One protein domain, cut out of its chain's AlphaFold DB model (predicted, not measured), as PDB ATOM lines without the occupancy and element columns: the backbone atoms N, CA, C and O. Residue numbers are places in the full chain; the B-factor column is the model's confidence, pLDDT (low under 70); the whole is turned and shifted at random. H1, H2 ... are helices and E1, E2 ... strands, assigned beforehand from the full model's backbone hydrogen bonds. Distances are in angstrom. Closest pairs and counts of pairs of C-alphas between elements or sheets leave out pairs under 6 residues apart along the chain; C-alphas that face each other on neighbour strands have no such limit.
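AT A GLANCE: This is residues 218 to 326 of the 342 residues of an uncharacterized protein of Rhynchophorus ferrugineus (UniProt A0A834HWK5). Two parts lie along one long axis: at one end the helix H1 runs across that axis beside a small hairpin of two short strands, E1 and E2, and beyond the hairpin is a cluster of three helices, in which H2 and H3 both pack on H4. H1 meets the rest only loosely, by way of the hairpin, and the long link of residues 253 to 273 runs from the hairpin past H4 to a loop at the far end. The printed part has 109 residues with four named helices and two named strands, in the order H1 E1 E2 H2 H3 H4; the sheet, E1 - E2, is antiparallel. The class is mostly helix, though under half of the residues are in named elements. The whole is only just loose, close to compact, with a radius of gyration of the C-alphas of 16.0 A, and elongated, spanning 49 by 30 by 27 A.

HOW THE PARTS SIT: E1, residues 242 to 244, and E2, residues 250 to 252, form an antiparallel hairpin with 137 degrees between their directions. N 243 and O 251, 3.0 A apart, and N 251 and O 243, 2.8 A apart, are within hydrogen-bond range. The closest C-alphas of E2 and H1, residues 218 to 233, are those of Cys 252 and Ile 223, 7.6 A apart. Ile 223 is also in the closest pair of H1 and E1, its C-alpha 7.7 A from that of Leu 242. H4, residues 311 to 324, is apart from both strands and from H1. It touches H2, residues 274 to 282, at a shallow tilt of 25 degrees, opposite ways; the closest C-alphas are those of His 314 and Val 281, 6.4 A apart. It also touches H3, residues 300 to 306, at a steep tilt of 53 degrees, opposite ways; the closest C-alphas are those of Thr 317 and Thr 300, 4.9 A apart. H2 and H3 are apart. In H1, H2, H3 and H4 every O i to N i+4 pair is within hydrogen-bond range.

IN THESE COORDINATES: E1 is 7.0 A and E2 7.1 A from first to last C-alpha. H1 is 22.4 A long and begins at C-alpha 218, at (165.518, 155.095, 146.757). H2 measures 12.2 A and H3 10.0 A. H4 is 20.3 A long, from C-alpha 311 at (141.670, 148.031, 164.748) to C-alpha 324 at (154.656, 160.031, 174.653).

THE WHOLE: The two C-alphas farthest apart are those of Asn 232 and Asp 268, 51.3 A. The printed part has no cut. The links E2 to H2, 21 residues, and H2 to H3, 17 residues, are long. Residues 232 to 237, of which 232 and 233 belong to H1, stand free. The mean pLDDT of the printed part is 87.9; residues 267 to 270 and 288 to 294 are under 70.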
ATOM      1  N   TYR A 218     164.480 155.942 146.162       95.06
ATOM      2  CA  TYR A 218     165.518 155.095 146.757       95.06
ATOM      3  C   TYR A 218     165.040 154.390 148.035       95.06
ATOM      4  O   TYR A 218     165.304 153.208 148.239       95.06
ATOM      5  N   LEU A 219     164.310 155.102 148.899       93.81
ATOM      6  CA  LEU A 219     163.782 154.521 150.131       93.81
ATOM      7  C   LEU A 219     162.658 153.520 149.842       93.81
ATOM      8  O   LEU A 219     162.628 152.465 150.467       93.81
ATOM      9  N   LYS A 220     161.782 153.806 148.870       92.88
ATOM     10  CA  LYS A 220     160.759 152.854 148.416       92.88
ATOM     11  C   LYS A 220     161.410 151.560 147.926       92.88
ATOM     12  O   LYS A 220     161.046 150.492 148.402       92.88
ATOM     13  N   GLU A 221     162.397 151.654 147.037       93.81
ATOM     14  CA  GLU A 221     163.130 150.493 146.516       93.81
ATOM     15  C   GLU A 221     163.810 149.695 147.638       93.81
ATOM     16  O   GLU A 221     163.716 148.469 147.677       93.81
ATOM     17  N   HIS A 222     164.412 150.387 148.610       95.06
ATOM     18  CA  HIS A 222     165.000 149.743 149.781       95.06
ATOM     19  C   HIS A 222     163.965 148.980 150.625       95.06
ATOM     20  O   HIS A 222     164.218 147.842 151.020       95.06
ATOM     21  N   ILE A 223     162.799 149.581 150.887       94.75
ATOM     22  CA  ILE A 223     161.714 148.943 151.649       94.75
ATOM     23  C   ILE A 223     161.182 147.716 150.903       94.75
ATOM     24  O   ILE A 223     160.971 146.676 151.525       94.75
ATOM     25  N   LEU A 224     161.001 147.812 149.582       93.12
ATOM     26  CA  LEU A 224     160.548 146.695 148.751       93.12
ATOM     27  C   LEU A 224     161.549 145.536 148.763       93.12
ATOM     28  O   LEU A 224     161.159 144.401 149.032       93.12
ATOM     29  N   GLY A 225     162.841 145.824 148.579       94.69
ATOM     30  CA  GLY A 225     163.890 144.806 148.654       94.69
ATOM     31  C   GLY A 225     163.984 144.151 150.036       94.69
ATOM     32  O   GLY A 225     164.157 142.936 150.144       94.69
ATOM     33  N   TRP A 226     163.809 144.930 151.111       94.56
ATOM     34  CA  TRP A 226     163.744 144.389 152.470       94.56
ATOM     35  C   TRP A 226     162.513 143.495 152.679       94.56
ATOM     36  O   TRP A 226     162.641 142.406 153.238       94.56
ATOM     37  N   ASN A 227     161.340 143.921 152.201       92.31
ATOM     38  CA  ASN A 227     160.098 143.146 152.259       92.31
ATOM     39  C   ASN A 227     160.237 141.804 151.534       92.31
ATOM     40  O   ASN A 227     159.838 140.767 152.067       92.31
ATOM     41  N   GLU A 228     160.805 141.814 150.328       92.94
ATOM     42  CA  GLU A 228     161.052 140.604 149.544       92.94
ATOM     43  C   GLU A 228     161.993 139.655 150.295       92.94
ATOM     44  O   GLU A 228     161.674 138.479 150.492       92.94
ATOM     45  N   TRP A 229     163.120 140.174 150.789       95.06
ATOM     46  CA  TRP A 229     164.061 139.399 151.593       95.06
ATOM     47  C   TRP A 229     163.402 138.793 152.842       95.06
ATOM     48  O   TRP A 229     163.589 137.603 153.122       95.06
ATOM     49  N   TYR A 230     162.605 139.576 153.576       92.19
ATOM     50  CA  TYR A 230     161.917 139.125 154.785       92.19
ATOM     51  C   TYR A 230     160.910 138.014 154.473       92.19
ATOM     52  O   TYR A 230     160.947 136.952 155.093       92.19
ATOM     53  N   ASN A 231     160.055 138.216 153.469       90.50
ATOM     54  CA  ASN A 231     159.020 137.253 153.089       90.50
ATOM     55  C   ASN A 231     159.597 135.946 152.526       90.50
ATOM     56  O   ASN A 231     159.019 134.879 152.748       90.50
ATOM     57  N   ASN A 232     160.748 136.012 151.853       93.44
ATOM     58  CA  ASN A 232     161.487 134.831 151.409       93.44
ATOM     59  C   ASN A 232     162.152 134.092 152.580       93.44
ATOM     60  O   ASN A 232     162.199 132.863 152.591       93.44
ATOM     61  N   SER A 233     162.629 134.829 153.585       94.69
ATOM     62  CA  SER A 233     163.263 134.262 154.783       94.69
ATOM     63  C   SER A 233     162.248 133.669 155.767       94.69
ATOM     64  O   SER A 233     162.550 132.692 156.452       94.69
ATOM     65  N   PHE A 234     161.028 134.217 155.820       89.25
ATOM     66  CA  PHE A 234     159.964 133.805 156.740       89.25
ATOM     67  C   PHE A 234     158.627 133.527 156.019       89.25
ATOM     68  O   PHE A 234     157.640 134.231 156.249       89.25
ATOM     69  N   PRO A 235     158.518 132.449 155.211       86.62
ATOM     70  CA  PRO A 235     157.322 132.180 154.399       86.62
ATOM     71  C   PRO A 235     156.026 131.987 155.197       86.62
ATOM     72  O   PRO A 235     154.940 132.258 154.692       86.62
ATOM     73  N   ALA A 236     156.129 131.519 156.446       83.75
ATOM     74  CA  ALA A 236     154.987 131.307 157.337       83.75
ATOM     75  C   ALA A 236     154.493 132.594 158.025       83.75
ATOM     76  O   ALA A 236     153.479 132.564 158.716       83.75
ATOM     77  N   ARG A 237     155.220 133.710 157.893       82.50
ATOM     78  CA  ARG A 237     154.927 134.989 158.555       82.50
ATOM     79  C   ARG A 237     155.081 136.133 157.565       82.50
ATOM     80  O   ARG A 237     155.853 137.055 157.795       82.50
ATOM     81  N   LYS A 238     154.376 136.039 156.436       81.94
ATOM     82  CA  LYS A 238     154.420 137.099 155.433       81.94
ATOM     83  C   LYS A 238     153.935 138.418 156.023       81.94
ATOM     84  O   LYS A 238     152.965 138.455 156.778       81.94
ATOM     85  N   PHE A 239     154.628 139.478 155.650       84.25
ATOM     86  CA  PHE A 239     154.443 140.820 156.160       84.25
ATOM     87  C   PHE A 239     154.687 141.834 155.046       84.25
ATOM     88  O   PHE A 239     155.427 141.573 154.096       84.25
ATOM     89  N   ASN A 240     154.070 143.002 155.174       86.56
ATOM     90  CA  ASN A 240     154.270 144.104 154.258       86.56
ATOM     91  C   ASN A 240     154.628 145.373 155.039       86.56
ATOM     92  O   ASN A 240     153.813 145.887 155.796       86.56
ATOM     93  N   ALA A 241     155.843 145.881 154.829       90.56
ATOM     94  CA  ALA A 241     156.351 147.117 155.416       90.56
ATOM     95  C   ALA A 241     155.704 148.410 154.881       90.56
ATOM     96  O   ALA A 241     155.974 149.485 155.424       90.56
ATOM     97  N   LEU A 242     154.884 148.326 153.826       91.06
ATOM     98  CA  LEU A 242     154.181 149.458 153.230       91.06
ATOM     99  C   LEU A 242     152.685 149.410 153.534       91.06
ATOM    100  O   LEU A 242     152.045 148.368 153.395       91.06
ATOM    101  N   THR A 243     152.122 150.571 153.855       90.12
ATOM    102  CA  THR A 243     150.674 150.785 153.991       90.12
ATOM    103  C   THR A 243     150.228 151.987 153.186       90.12
ATOM    104  O   THR A 243     151.043 152.811 152.772       90.12
ATOM    105  N   MET A 244     148.928 152.077 152.932       90.31
ATOM    106  CA  MET A 244     148.321 153.146 152.154       90.31
ATOM    107  C   MET A 244     147.788 154.253 153.072       90.31
ATOM    108  O   MET A 244     147.220 153.969 154.123       90.31
ATOM    109  N   ASP A 245     147.950 155.516 152.680       90.19
ATOM    110  CA  ASP A 245     147.261 156.642 153.319       90.19
ATOM    111  C   ASP A 245     145.843 156.847 152.761       90.19
ATOM    112  O   ASP A 245     145.422 156.236 151.778       90.19
ATOM    113  N   SER A 246     145.108 157.782 153.365       86.50
ATOM    114  CA  SER A 246     143.787 158.217 152.899       86.50
ATOM    115  C   SER A 246     143.781 158.871 151.505       86.50
ATOM    116  O   SER A 246     142.710 159.163 150.982       86.50
ATOM    117  N   GLN A 247     144.949 159.107 150.897       88.56
ATOM    118  CA  GLN A 247     145.116 159.655 149.545       88.56
ATOM    119  C   GLN A 247     145.517 158.580 148.521       88.56
ATOM    120  O   GLN A 247     145.819 158.911 147.374       88.56
ATOM    121  N   GLY A 248     145.545 157.302 148.911       87.12
ATOM    122  CA  GLY A 248     145.905 156.206 148.014       87.12
ATOM    123  C   GLY A 248     147.408 156.065 147.760       87.12
ATOM    124  O   GLY A 248     147.804 155.431 146.780       87.12
ATOM    125  N   ARG A 249     148.258 156.674 148.596       91.00
ATOM    126  CA  ARG A 249     149.721 156.635 148.461       91.00
ATOM    127  C   ARG A 249     150.355 155.734 149.507       91.00
ATOM    128  O   ARG A 249     149.878 155.653 150.634       91.00
ATOM    129  N   THR A 250     151.455 155.083 149.152       93.38
ATOM    130  CA  THR A 250     152.173 154.167 150.040       93.38
ATOM    131  C   THR A 250     153.181 154.880 150.934       93.38
ATOM    132  O   THR A 250     153.917 155.770 150.493       93.38
ATOM    133  N   ASN A 251     153.245 154.445 152.189       93.69
ATOM    134  CA  ASN A 251     154.129 154.936 153.241       93.69
ATOM    135  C   ASN A 251     154.809 153.765 153.946       93.69
ATOM    136  O   ASN A 251     154.227 152.687 154.059       93.69
ATOM    137  N   CYS A 252     156.008 153.990 154.488       93.12
ATOM    138  CA  CYS A 252     156.595 153.029 155.415       93.12
ATOM    139  C   CYS A 252     155.780 152.987 156.716       93.12
ATOM    140  O   CYS A 252     155.474 154.032 157.295       93.12
ATOM    141  N   LEU A 253     155.507 151.787 157.228       91.75
ATOM    142  CA  LEU A 253     154.806 151.570 158.498       91.75
ATOM    143  C   LEU A 253     155.381 152.373 159.667       91.75
ATOM    144  O   LEU A 253     154.646 152.892 160.507       91.75
ATOM    145  N   THR A 254     156.703 152.520 159.708       92.06
ATOM    146  CA  THR A 254     157.388 153.238 160.786       92.06
ATOM    147  C   THR A 254     157.030 154.724 160.832       92.06
ATOM    148  O   THR A 254     157.248 155.355 161.859       92.06
ATOM    149  N   ARG A 255     156.463 155.304 159.763       92.62
ATOM    150  CA  ARG A 255     155.991 156.702 159.748       92.62
ATOM    151  C   ARG A 255     154.791 156.936 160.663       92.62
ATOM    152  O   ARG A 255     154.594 158.062 161.113       92.62
ATOM    153  N   TYR A 256     154.009 155.892 160.930       93.62
ATOM    154  CA  TYR A 256     152.812 155.969 161.763       93.62
ATOM    155  C   TYR A 256     153.122 155.891 163.259       93.62
ATOM    156  O   TYR A 256     152.305 156.318 164.068       93.62
ATOM    157  N   ILE A 257     154.299 155.381 163.633       94.12
ATOM    158  CA  ILE A 257     154.704 155.216 165.029       94.12
ATOM    159  C   ILE A 257     155.598 156.384 165.434       94.12
ATOM    160  O   ILE A 257     156.776 156.441 165.079       94.12
ATOM    161  N   ARG A 258     155.036 157.321 166.197       93.56
ATOM    162  CA  ARG A 258     155.779 158.434 166.798       93.56
ATOM    163  C   ARG A 258     155.170 158.821 168.145       93.56
ATOM    164  O   ARG A 258     153.957 158.708 168.286       93.56
ATOM    165  N   PRO A 259     155.960 159.314 169.112       93.75
ATOM    166  CA  PRO A 259     155.400 159.895 170.325       93.75
ATOM    167  C   PRO A 259     154.422 161.021 169.964       93.75
ATOM    168  O   PRO A 259     154.789 161.954 169.243       93.75
ATOM    169  N   LEU A 260     153.182 160.912 170.432       92.31
ATOM    170  CA  LEU A 260     152.170 161.959 170.319       92.31
ATOM    171  C   LEU A 260     151.411 162.046 171.637       92.31
ATOM    172  O   LEU A 260     150.953 161.028 172.149       92.31
ATOM    173  N   GLU A 261     151.293 163.244 172.192       90.38
ATOM    174  CA  GLU A 261     150.580 163.441 173.449       90.38
ATOM    175  C   GLU A 261     149.063 163.284 173.237       90.38
ATOM    176  O   GLU A 261     148.529 163.754 172.225       90.38
ATOM    177  N   PRO A 262     148.356 162.597 174.150       88.44
ATOM    178  CA  PRO A 262     146.903 162.502 174.088       88.44
ATOM    179  C   PRO A 262     146.252 163.879 174.314       88.44
ATOM    180  O   PRO A 262     146.818 164.701 175.037       88.44
ATOM    181  N   PRO A 263     145.060 164.144 173.744       86.25
ATOM    182  CA  PRO A 263     144.366 165.418 173.931       86.25
ATOM    183  C   PRO A 263     144.136 165.748 175.410       86.25
ATOM    184  O   PRO A 263     143.633 164.914 176.165       86.25
ATOM    185  N   GLN A 264     144.468 166.977 175.804       78.75
ATOM    186  CA  GLN A 264     144.367 167.460 177.183       78.75
ATOM    187  C   GLN A 264     143.325 168.574 177.287       78.75
ATOM    188  O   GLN A 264     143.164 169.370 176.364       78.75
ATOM    189  N   VAL A 265     142.600 168.611 178.406       72.62
ATOM    190  CA  VAL A 265     141.635 169.686 178.710       72.62
ATOM    191  C   VAL A 265     142.305 170.806 179.511       72.62
ATOM    192  O   VAL A 265     141.945 171.969 179.359       72.62
ATOM    193  N   GLU A 266     143.289 170.456 180.339       74.62
ATOM    194  CA  GLU A 266     144.062 171.375 181.174       74.62
ATOM    195  C   GLU A 266     145.529 171.314 180.732       74.62
ATOM    196  O   GLU A 266     146.113 170.234 180.692       74.62
ATOM    197  N   GLU A 267     146.110 172.459 180.370       66.44
ATOM    198  CA  GLU A 267     147.491 172.550 179.861       66.44
ATOM    199  C   GLU A 267     148.549 172.502 180.985       66.44
ATOM    200  O   GLU A 267     149.715 172.208 180.728       66.44
ATOM    201  N   ASP A 268     148.156 172.768 182.237       65.06
ATOM    202  CA  ASP A 268     149.092 173.002 183.349       65.06
ATOM    203  C   ASP A 268     149.492 171.727 184.128       65.06
ATOM    204  O   ASP A 268     150.470 171.743 184.882       65.06
ATOM    205  N   THR A 269     148.782 170.607 183.956       63.59
ATOM    206  CA  THR A 269     148.987 169.359 184.717       63.59
ATOM    207  C   THR A 269     149.071 168.138 183.800       63.59
ATOM    208  O   THR A 269     148.078 167.492 183.469       63.59
ATOM    209  N   PHE A 270     150.296 167.754 183.430       65.88
ATOM    210  CA  PHE A 270     150.565 166.520 182.681       65.88
ATOM    211  C   PHE A 270     150.561 165.291 183.616       65.88
ATOM    212  O   PHE A 270     151.588 164.654 183.840       65.88
ATOM    213  N   GLU A 271     149.407 164.959 184.200       73.88
ATOM    214  CA  GLU A 271     149.212 163.753 185.027       73.88
ATOM    215  C   GLU A 271     148.357 162.707 184.296       73.88
ATOM    216  O   GLU A 271     147.337 162.239 184.801       73.88
ATOM    217  N   ILE A 272     148.759 162.345 183.073       83.50
ATOM    218  CA  ILE A 272     148.044 161.331 182.290       83.50
ATOM    219  C   ILE A 272     148.606 159.941 182.575       83.50
ATOM    220  O   ILE A 272     149.795 159.684 182.378       83.50
ATOM    221  N   THR A 273     147.738 159.025 183.008       90.31
ATOM    222  CA  THR A 273     148.113 157.629 183.257       90.31
ATOM    223  C   THR A 273     147.907 156.751 182.016       90.31
ATOM    224  O   THR A 273     147.057 157.044 181.165       90.31
ATOM    225  N   PRO A 274     148.628 155.623 181.893       91.62
ATOM    226  CA  PRO A 274     148.428 154.675 180.793       91.62
ATOM    227  C   PRO A 274     146.993 154.134 180.717       91.62
ATOM    228  O   PRO A 274     146.463 153.918 179.626       91.62
ATOM    229  N   GLU A 275     146.331 153.956 181.863       93.06
ATOM    230  CA  GLU A 275     144.938 153.511 181.951       93.06
ATOM    231  C   GLU A 275     143.974 154.544 181.363       93.06
ATOM    232  O   GLU A 275     142.984 154.169 180.731       93.06
ATOM    233  N   GLN A 276     144.267 155.838 181.517       91.31
ATOM    234  CA  GLN A 276     143.487 156.902 180.889       91.31
ATOM    235  C   GLN A 276     143.664 156.895 179.369       91.31
ATOM    236  O   GLN A 276     142.667 157.004 178.656       91.31
ATOM    237  N   CYS A 277     144.884 156.677 178.861       92.88
ATOM    238  CA  CYS A 277     145.129 156.503 177.423       92.88
ATOM    239  C   CYS A 277     144.353 155.305 176.861       92.88
ATOM    240  O   CYS A 277     143.656 155.432 175.856       92.88
ATOM    241  N   LEU A 278     144.422 154.153 177.537       93.06
ATOM    242  CA  LEU A 278     143.666 152.953 177.173       93.06
ATOM    243  C   LEU A 278     142.163 153.228 177.149       93.06
ATOM    244  O   LEU A 278     141.480 152.885 176.182       93.06
ATOM    245  N   ARG A 279     141.646 153.878 178.198       93.31
ATOM    246  CA  ARG A 279     140.232 154.232 178.291       93.31
ATOM    247  C   ARG A 279     139.830 155.174 177.164       93.31
ATOM    248  O   ARG A 279     138.811 154.924 176.532       93.31
ATOM    249  N   TYR A 280     140.619 156.204 176.893       92.81
ATOM    250  CA  TYR A 280     140.341 157.171 175.840       92.81
ATOM    251  C   TYR A 280     140.267 156.500 174.466       92.81
ATOM    252  O   TYR A 280     139.251 156.616 173.788       92.81
ATOM    253  N   VAL A 281     141.285 155.715 174.095       94.31
ATOM    254  CA  VAL A 281     141.298 154.997 172.811       94.31
ATOM    255  C   VAL A 281     140.139 154.001 172.723       94.31
ATOM    256  O   VAL A 281     139.531 153.878 171.669       94.31
ATOM    257  N   SER A 282     139.758 153.349 173.829       93.56
ATOM    258  CA  SER A 282     138.611 152.424 173.850       93.56
ATOM    259  C   SER A 282     137.247 153.084 173.618       93.56
ATOM    260  O   SER A 282     136.279 152.385 173.326       93.56
ATOM    261  N   LEU A 283     137.147 154.407 173.788       93.88
ATOM    262  CA  LEU A 283     135.913 155.162 173.558       93.88
ATOM    263  C   LEU A 283     135.759 155.605 172.099       93.88
ATOM    264  O   LEU A 283     134.680 156.065 171.727       93.88
ATOM    265  N   ILE A 284     136.808 155.473 171.285       94.12
ATOM    266  CA  ILE A 284     136.763 155.817 169.866       94.12
ATOM    267  C   ILE A 284     136.012 154.698 169.119       94.12
ATOM    268  O   ILE A 284     136.296 153.516 169.323       94.12
ATOM    269  N   PRO A 285     135.001 155.033 168.299       91.88
ATOM    270  CA  PRO A 285     134.262 154.058 167.509       91.88
ATOM    271  C   PRO A 285     135.139 153.255 166.541       91.88
ATOM    272  O   PRO A 285     135.960 153.805 165.801       91.88
ATOM    273  N   PHE A 286     134.872 151.948 166.479       85.25
ATOM    274  CA  PHE A 286     135.469 151.041 165.505       85.25
ATOM    275  C   PHE A 286     134.648 150.993 164.214       85.25
ATOM    276  O   PHE A 286     133.421 150.905 164.252       85.25
ATOM    277  N   VAL A 287     135.338 150.969 163.075       77.00
ATOM    278  CA  VAL A 287     134.764 150.616 161.771       77.00
ATOM    279  C   VAL A 287     135.333 149.284 161.313       77.00
ATOM    280  O   VAL A 287     136.550 149.081 161.293       77.00
ATOM    281  N   GLU A 288     134.442 148.377 160.919       65.31
ATOM    282  CA  GLU A 288     134.834 147.141 160.252       65.31
ATOM    283  C   GLU A 288     135.369 147.472 158.855       65.31
ATOM    284  O   GLU A 288     134.637 147.850 157.938       65.31
ATOM    285  N   ALA A 289     136.685 147.367 158.698       58.59
ATOM    286  CA  ALA A 289     137.333 147.484 157.406       58.59
ATOM    287  C   ALA A 289     137.030 146.232 156.567       58.59
ATOM    288  O   ALA A 289     137.358 145.112 156.971       58.59
ATOM    289  N   SER A 290     136.459 146.417 155.369       58.34
ATOM    290  CA  SER A 290     136.516 145.385 154.326       58.34
ATOM    291  C   SER A 290     137.986 145.033 154.053       58.34
ATOM    292  O   SER A 290     138.877 145.840 154.332       58.34
ATOM    293  N   GLY A 291     138.271 143.847 153.501       59.00
ATOM    294  CA  GLY A 291     139.655 143.425 153.217       59.00
ATOM    295  C   GLY A 291     140.470 144.461 152.423       59.00
ATOM    296  O   GLY A 291     141.688 144.509 152.548       59.00
ATOM    297  N   PHE A 292     139.797 145.341 151.670       57.00
ATOM    298  CA  PHE A 292     140.417 146.435 150.922       57.00
ATOM    299  C   PHE A 292     140.958 147.534 151.846       57.00
ATOM    300  O   PHE A 292     142.091 147.988 151.697       57.00
ATOM    301  N   TYR A 293     140.159 147.936 152.837       64.88
ATOM    302  CA  TYR A 293     140.504 149.007 153.770       64.88
ATOM    303  C   TYR A 293     141.506 148.579 154.843       64.88
ATOM    304  O   TYR A 293     142.081 149.447 155.486       64.88
ATOM    305  N   GLN A 294     141.778 147.279 155.016       69.38
ATOM    306  CA  GLN A 294     142.802 146.803 155.964       69.38
ATOM    307  C   GLN A 294     144.202 147.354 155.655       69.38
ATOM    308  O   GLN A 294     145.043 147.481 156.542       69.38
ATOM    309  N   ASN A 295     144.444 147.699 154.391       77.62
ATOM    310  CA  ASN A 295     145.709 148.250 153.929       77.62
ATOM    311  C   ASN A 295     145.794 149.779 154.054       77.62
ATOM    312  O   ASN A 295     146.863 150.335 153.800       77.62
ATOM    313  N   ILE A 296     144.699 150.456 154.426       86.19
ATOM    314  CA  ILE A 296     144.638 151.912 154.583       86.19
ATOM    315  C   ILE A 296     144.757 152.254 156.065       86.19
ATOM    316  O   ILE A 296     143.939 151.827 156.875       86.19
ATOM    317  N   TRP A 297     145.788 153.013 156.418       90.31
ATOM    318  CA  TRP A 297     146.078 153.396 157.796       90.31
ATOM    319  C   TRP A 297     145.883 154.893 157.985       90.31
ATOM    320  O   TRP A 297     146.386 155.708 157.200       90.31
ATOM    321  N   LEU A 298     145.200 155.252 159.068       91.81
ATOM    322  CA  LEU A 298     145.084 156.621 159.540       91.81
ATOM    323  C   LEU A 298     146.263 156.960 160.450       91.81
ATOM    324  O   LEU A 298     146.733 156.148 161.249       91.81
ATOM    325  N   THR A 299     146.743 158.197 160.357       93.69
ATOM    326  CA  THR A 299     147.627 158.731 161.398       93.69
ATOM    327  C   THR A 299     146.833 158.944 162.685       93.69
ATOM    328  O   THR A 299     145.613 159.115 162.655       93.69
ATOM    329  N   THR A 300     147.518 159.005 163.829       94.12
ATOM    330  CA  THR A 300     146.851 159.300 165.104       94.12
ATOM    331  C   THR A 300     146.066 160.614 165.051       94.12
ATOM    332  O   THR A 300     144.931 160.669 165.501       94.12
ATOM    333  N   GLU A 301     146.613 161.656 164.421       93.06
ATOM    334  CA  GLU A 301     145.913 162.935 164.236       93.06
ATOM    335  C   GLU A 301     144.643 162.791 163.388       93.06
ATOM    336  O   GLU A 301     143.615 163.382 163.713       93.06
ATOM    337  N   GLN A 302     144.688 161.987 162.321       93.50
ATOM    338  CA  GLN A 302     143.522 161.732 161.475       93.50
ATOM    339  C   GLN A 302     142.440 160.956 162.224       93.50
ATOM    340  O   GLN A 302     141.273 161.330 162.143       93.50
ATOM    341  N   LEU A 303     142.809 159.921 162.983       93.62
ATOM    342  CA  LEU A 303     141.855 159.171 163.798       93.62
ATOM    343  C   LEU A 303     141.189 160.067 164.851       93.62
ATOM    344  O   LEU A 303     139.972 160.008 165.014       93.62
ATOM    345  N   LEU A 304     141.952 160.942 165.513       92.62
ATOM    346  CA  LEU A 304     141.405 161.912 166.470       92.62
ATOM    347  C   LEU A 304     140.499 162.948 165.793       92.62
ATOM    348  O   LEU A 304     139.493 163.364 166.362       92.62
ATOM    349  N   HIS A 305     140.827 163.355 164.567       92.88
ATOM    350  CA  HIS A 305     140.009 164.290 163.803       92.88
ATOM    351  C   HIS A 305     138.686 163.659 163.345       92.88
ATOM    352  O   HIS A 305     137.621 164.252 163.515       92.88
ATOM    353  N   TYR A 306     138.740 162.448 162.788       91.50
ATOM    354  CA  TYR A 306     137.559 161.738 162.298       91.50
ATOM    355  C   TYR A 306     136.731 161.101 163.420       91.50
ATOM    356  O   TYR A 306     135.550 160.833 163.213       91.50
ATOM    357  N   ASN A 307     137.318 160.896 164.605       91.69
ATOM    358  CA  ASN A 307     136.712 160.193 165.741       91.69
ATOM    359  C   ASN A 307     136.185 158.803 165.367       91.69
ATOM    360  O   ASN A 307     135.135 158.373 165.837       91.69
ATOM    361  N   VAL A 308     136.900 158.114 164.478       90.75
ATOM    362  CA  VAL A 308     136.571 156.768 164.020       90.75
ATOM    363  C   VAL A 308     137.801 156.140 163.370       90.75
ATOM    364  O   VAL A 308     138.589 156.836 162.727       90.75
ATOM    365  N   GLY A 309     137.971 154.828 163.520       89.06
ATOM    366  CA  GLY A 309     139.056 154.102 162.862       89.06
ATOM    367  C   GLY A 309     138.881 152.593 162.918       89.06
ATOM    368  O   GLY A 309     137.957 152.079 163.546       89.06
ATOM    369  N   HIS A 310     139.777 151.864 162.265       85.88
ATOM    370  CA  HIS A 310     139.808 150.404 162.353       85.88
ATOM    371  C   HIS A 310     140.750 149.938 163.473       85.88
ATOM    372  O   HIS A 310     141.363 150.747 164.175       85.88
ATOM    373  N   VAL A 311     140.869 148.621 163.660       88.69
ATOM    374  CA  VAL A 311     141.670 148.031 164.748       88.69
ATOM    375  C   VAL A 311     143.114 148.534 164.744       88.69
ATOM    376  O   VAL A 311     143.625 148.897 165.801       88.69
ATOM    377  N   VAL A 312     143.767 148.611 163.578       89.88
ATOM    378  CA  VAL A 312     145.176 149.017 163.544       89.88
ATOM    379  C   VAL A 312     145.343 150.499 163.852       89.88
ATOM    380  O   VAL A 312     146.257 150.834 164.599       89.88
ATOM    381  N   ASP A 313     144.437 151.372 163.404       92.25
ATOM    382  CA  ASP A 313     144.495 152.802 163.747       92.25
ATOM    383  C   ASP A 313     144.428 153.025 165.269       92.25
ATOM    384  O   ASP A 313     145.156 153.857 165.822       92.25
ATOM    385  N   HIS A 314     143.586 152.250 165.964       93.69
ATOM    386  CA  HIS A 314     143.478 152.288 167.425       93.69
ATOM    387  C   HIS A 314     144.775 151.810 168.084       93.69
ATOM    388  O   HIS A 314     145.287 152.465 168.994       93.69
ATOM    389  N   CYS A 315     145.344 150.697 167.609       93.69
ATOM    390  CA  CYS A 315     146.608 150.170 168.124       93.69
ATOM    391  C   CYS A 315     147.783 151.131 167.886       93.69
ATOM    392  O   CYS A 315     148.592 151.341 168.791       93.69
ATOM    393  N   VAL A 316     147.866 151.745 166.702       95.06
ATOM    394  CA  VAL A 316     148.849 152.788 166.367       95.06
ATOM    395  C   VAL A 316     148.696 153.967 167.321       95.06
ATOM    396  O   VAL A 316     149.664 154.352 167.971       95.06
ATOM    397  N   THR A 317     147.479 154.491 167.477       95.75
ATOM    398  CA  THR A 317     147.180 155.629 168.360       95.75
ATOM    399  C   THR A 317     147.578 155.363 169.806       95.75
ATOM    400  O   THR A 317     148.282 156.170 170.412       95.75
ATOM    401  N   LEU A 318     147.196 154.206 170.344       95.88
ATOM    402  CA  LEU A 318     147.586 153.806 171.690       95.88
ATOM    403  C   LEU A 318     149.110 153.702 171.826       95.88
ATOM    404  O   LEU A 318     149.669 154.180 172.811       95.88
ATOM    405  N   THR A 319     149.789 153.121 170.834       96.31
ATOM    406  CA  THR A 319     151.255 153.010 170.834       96.31
ATOM    407  C   THR A 319     151.903 154.396 170.874       96.31
ATOM    408  O   THR A 319     152.783 154.634 171.697       96.31
ATOM    409  N   CYS A 320     151.433 155.338 170.052       96.38
ATOM    410  CA  CYS A 320     151.913 156.723 170.032       96.38
ATOM    411  C   CYS A 320     151.739 157.430 171.388       96.38
ATOM    412  O   CYS A 320     152.655 158.127 171.831       96.38
ATOM    413  N   PHE A 321     150.608 157.210 172.067       95.38
ATOM    414  CA  PHE A 321     150.341 157.771 173.396       95.38
ATOM    415  C   PHE A 321     151.258 157.181 174.471       95.38
ATOM    416  O   PHE A 321     151.828 157.921 175.268       95.38
ATOM    417  N   LEU A 322     151.452 155.860 174.483       95.44
ATOM    418  CA  LEU A 322     152.354 155.207 175.438       95.44
ATOM    419  C   LEU A 322     153.806 155.667 175.246       95.44
ATOM    420  O   LEU A 322     154.499 155.941 176.226       95.44
ATOM    421  N   LEU A 323     154.240 155.840 173.993       95.12
ATOM    422  CA  LEU A 323     155.554 156.401 173.678       95.12
ATOM    423  C   LEU A 323     155.700 157.850 174.174       95.12
ATOM    424  O   LEU A 323     156.769 158.222 174.656       95.12
ATOM    425  N   ALA A 324     154.643 158.670 174.104       93.06
ATOM    426  CA  ALA A 324     154.656 160.031 174.653       93.06
ATOM    427  C   ALA A 324     154.770 160.053 176.186       93.06
ATOM    428  O   ALA A 324     155.469 160.901 176.738       93.06
ATOM    429  N   LEU A 325     154.193 159.058 176.868       92.38
ATOM    430  CA  LEU A 325     154.384 158.830 178.307       92.38
ATOM    431  C   LEU A 325     155.776 158.269 178.662       92.38
ATOM    432  O   LEU A 325     156.026 157.940 179.822       92.38
ATOM    433  N   LYS A 326     156.695 158.170 177.689       93.50
ATOM    434  CA  LYS A 326     158.049 157.606 177.838       93.50
ATOM    435  C   LYS A 326     158.047 156.141 178.283       93.50
ATOM    436  O   LYS A 326     158.985 155.695 178.942       93.50
TER     437      LYS A 326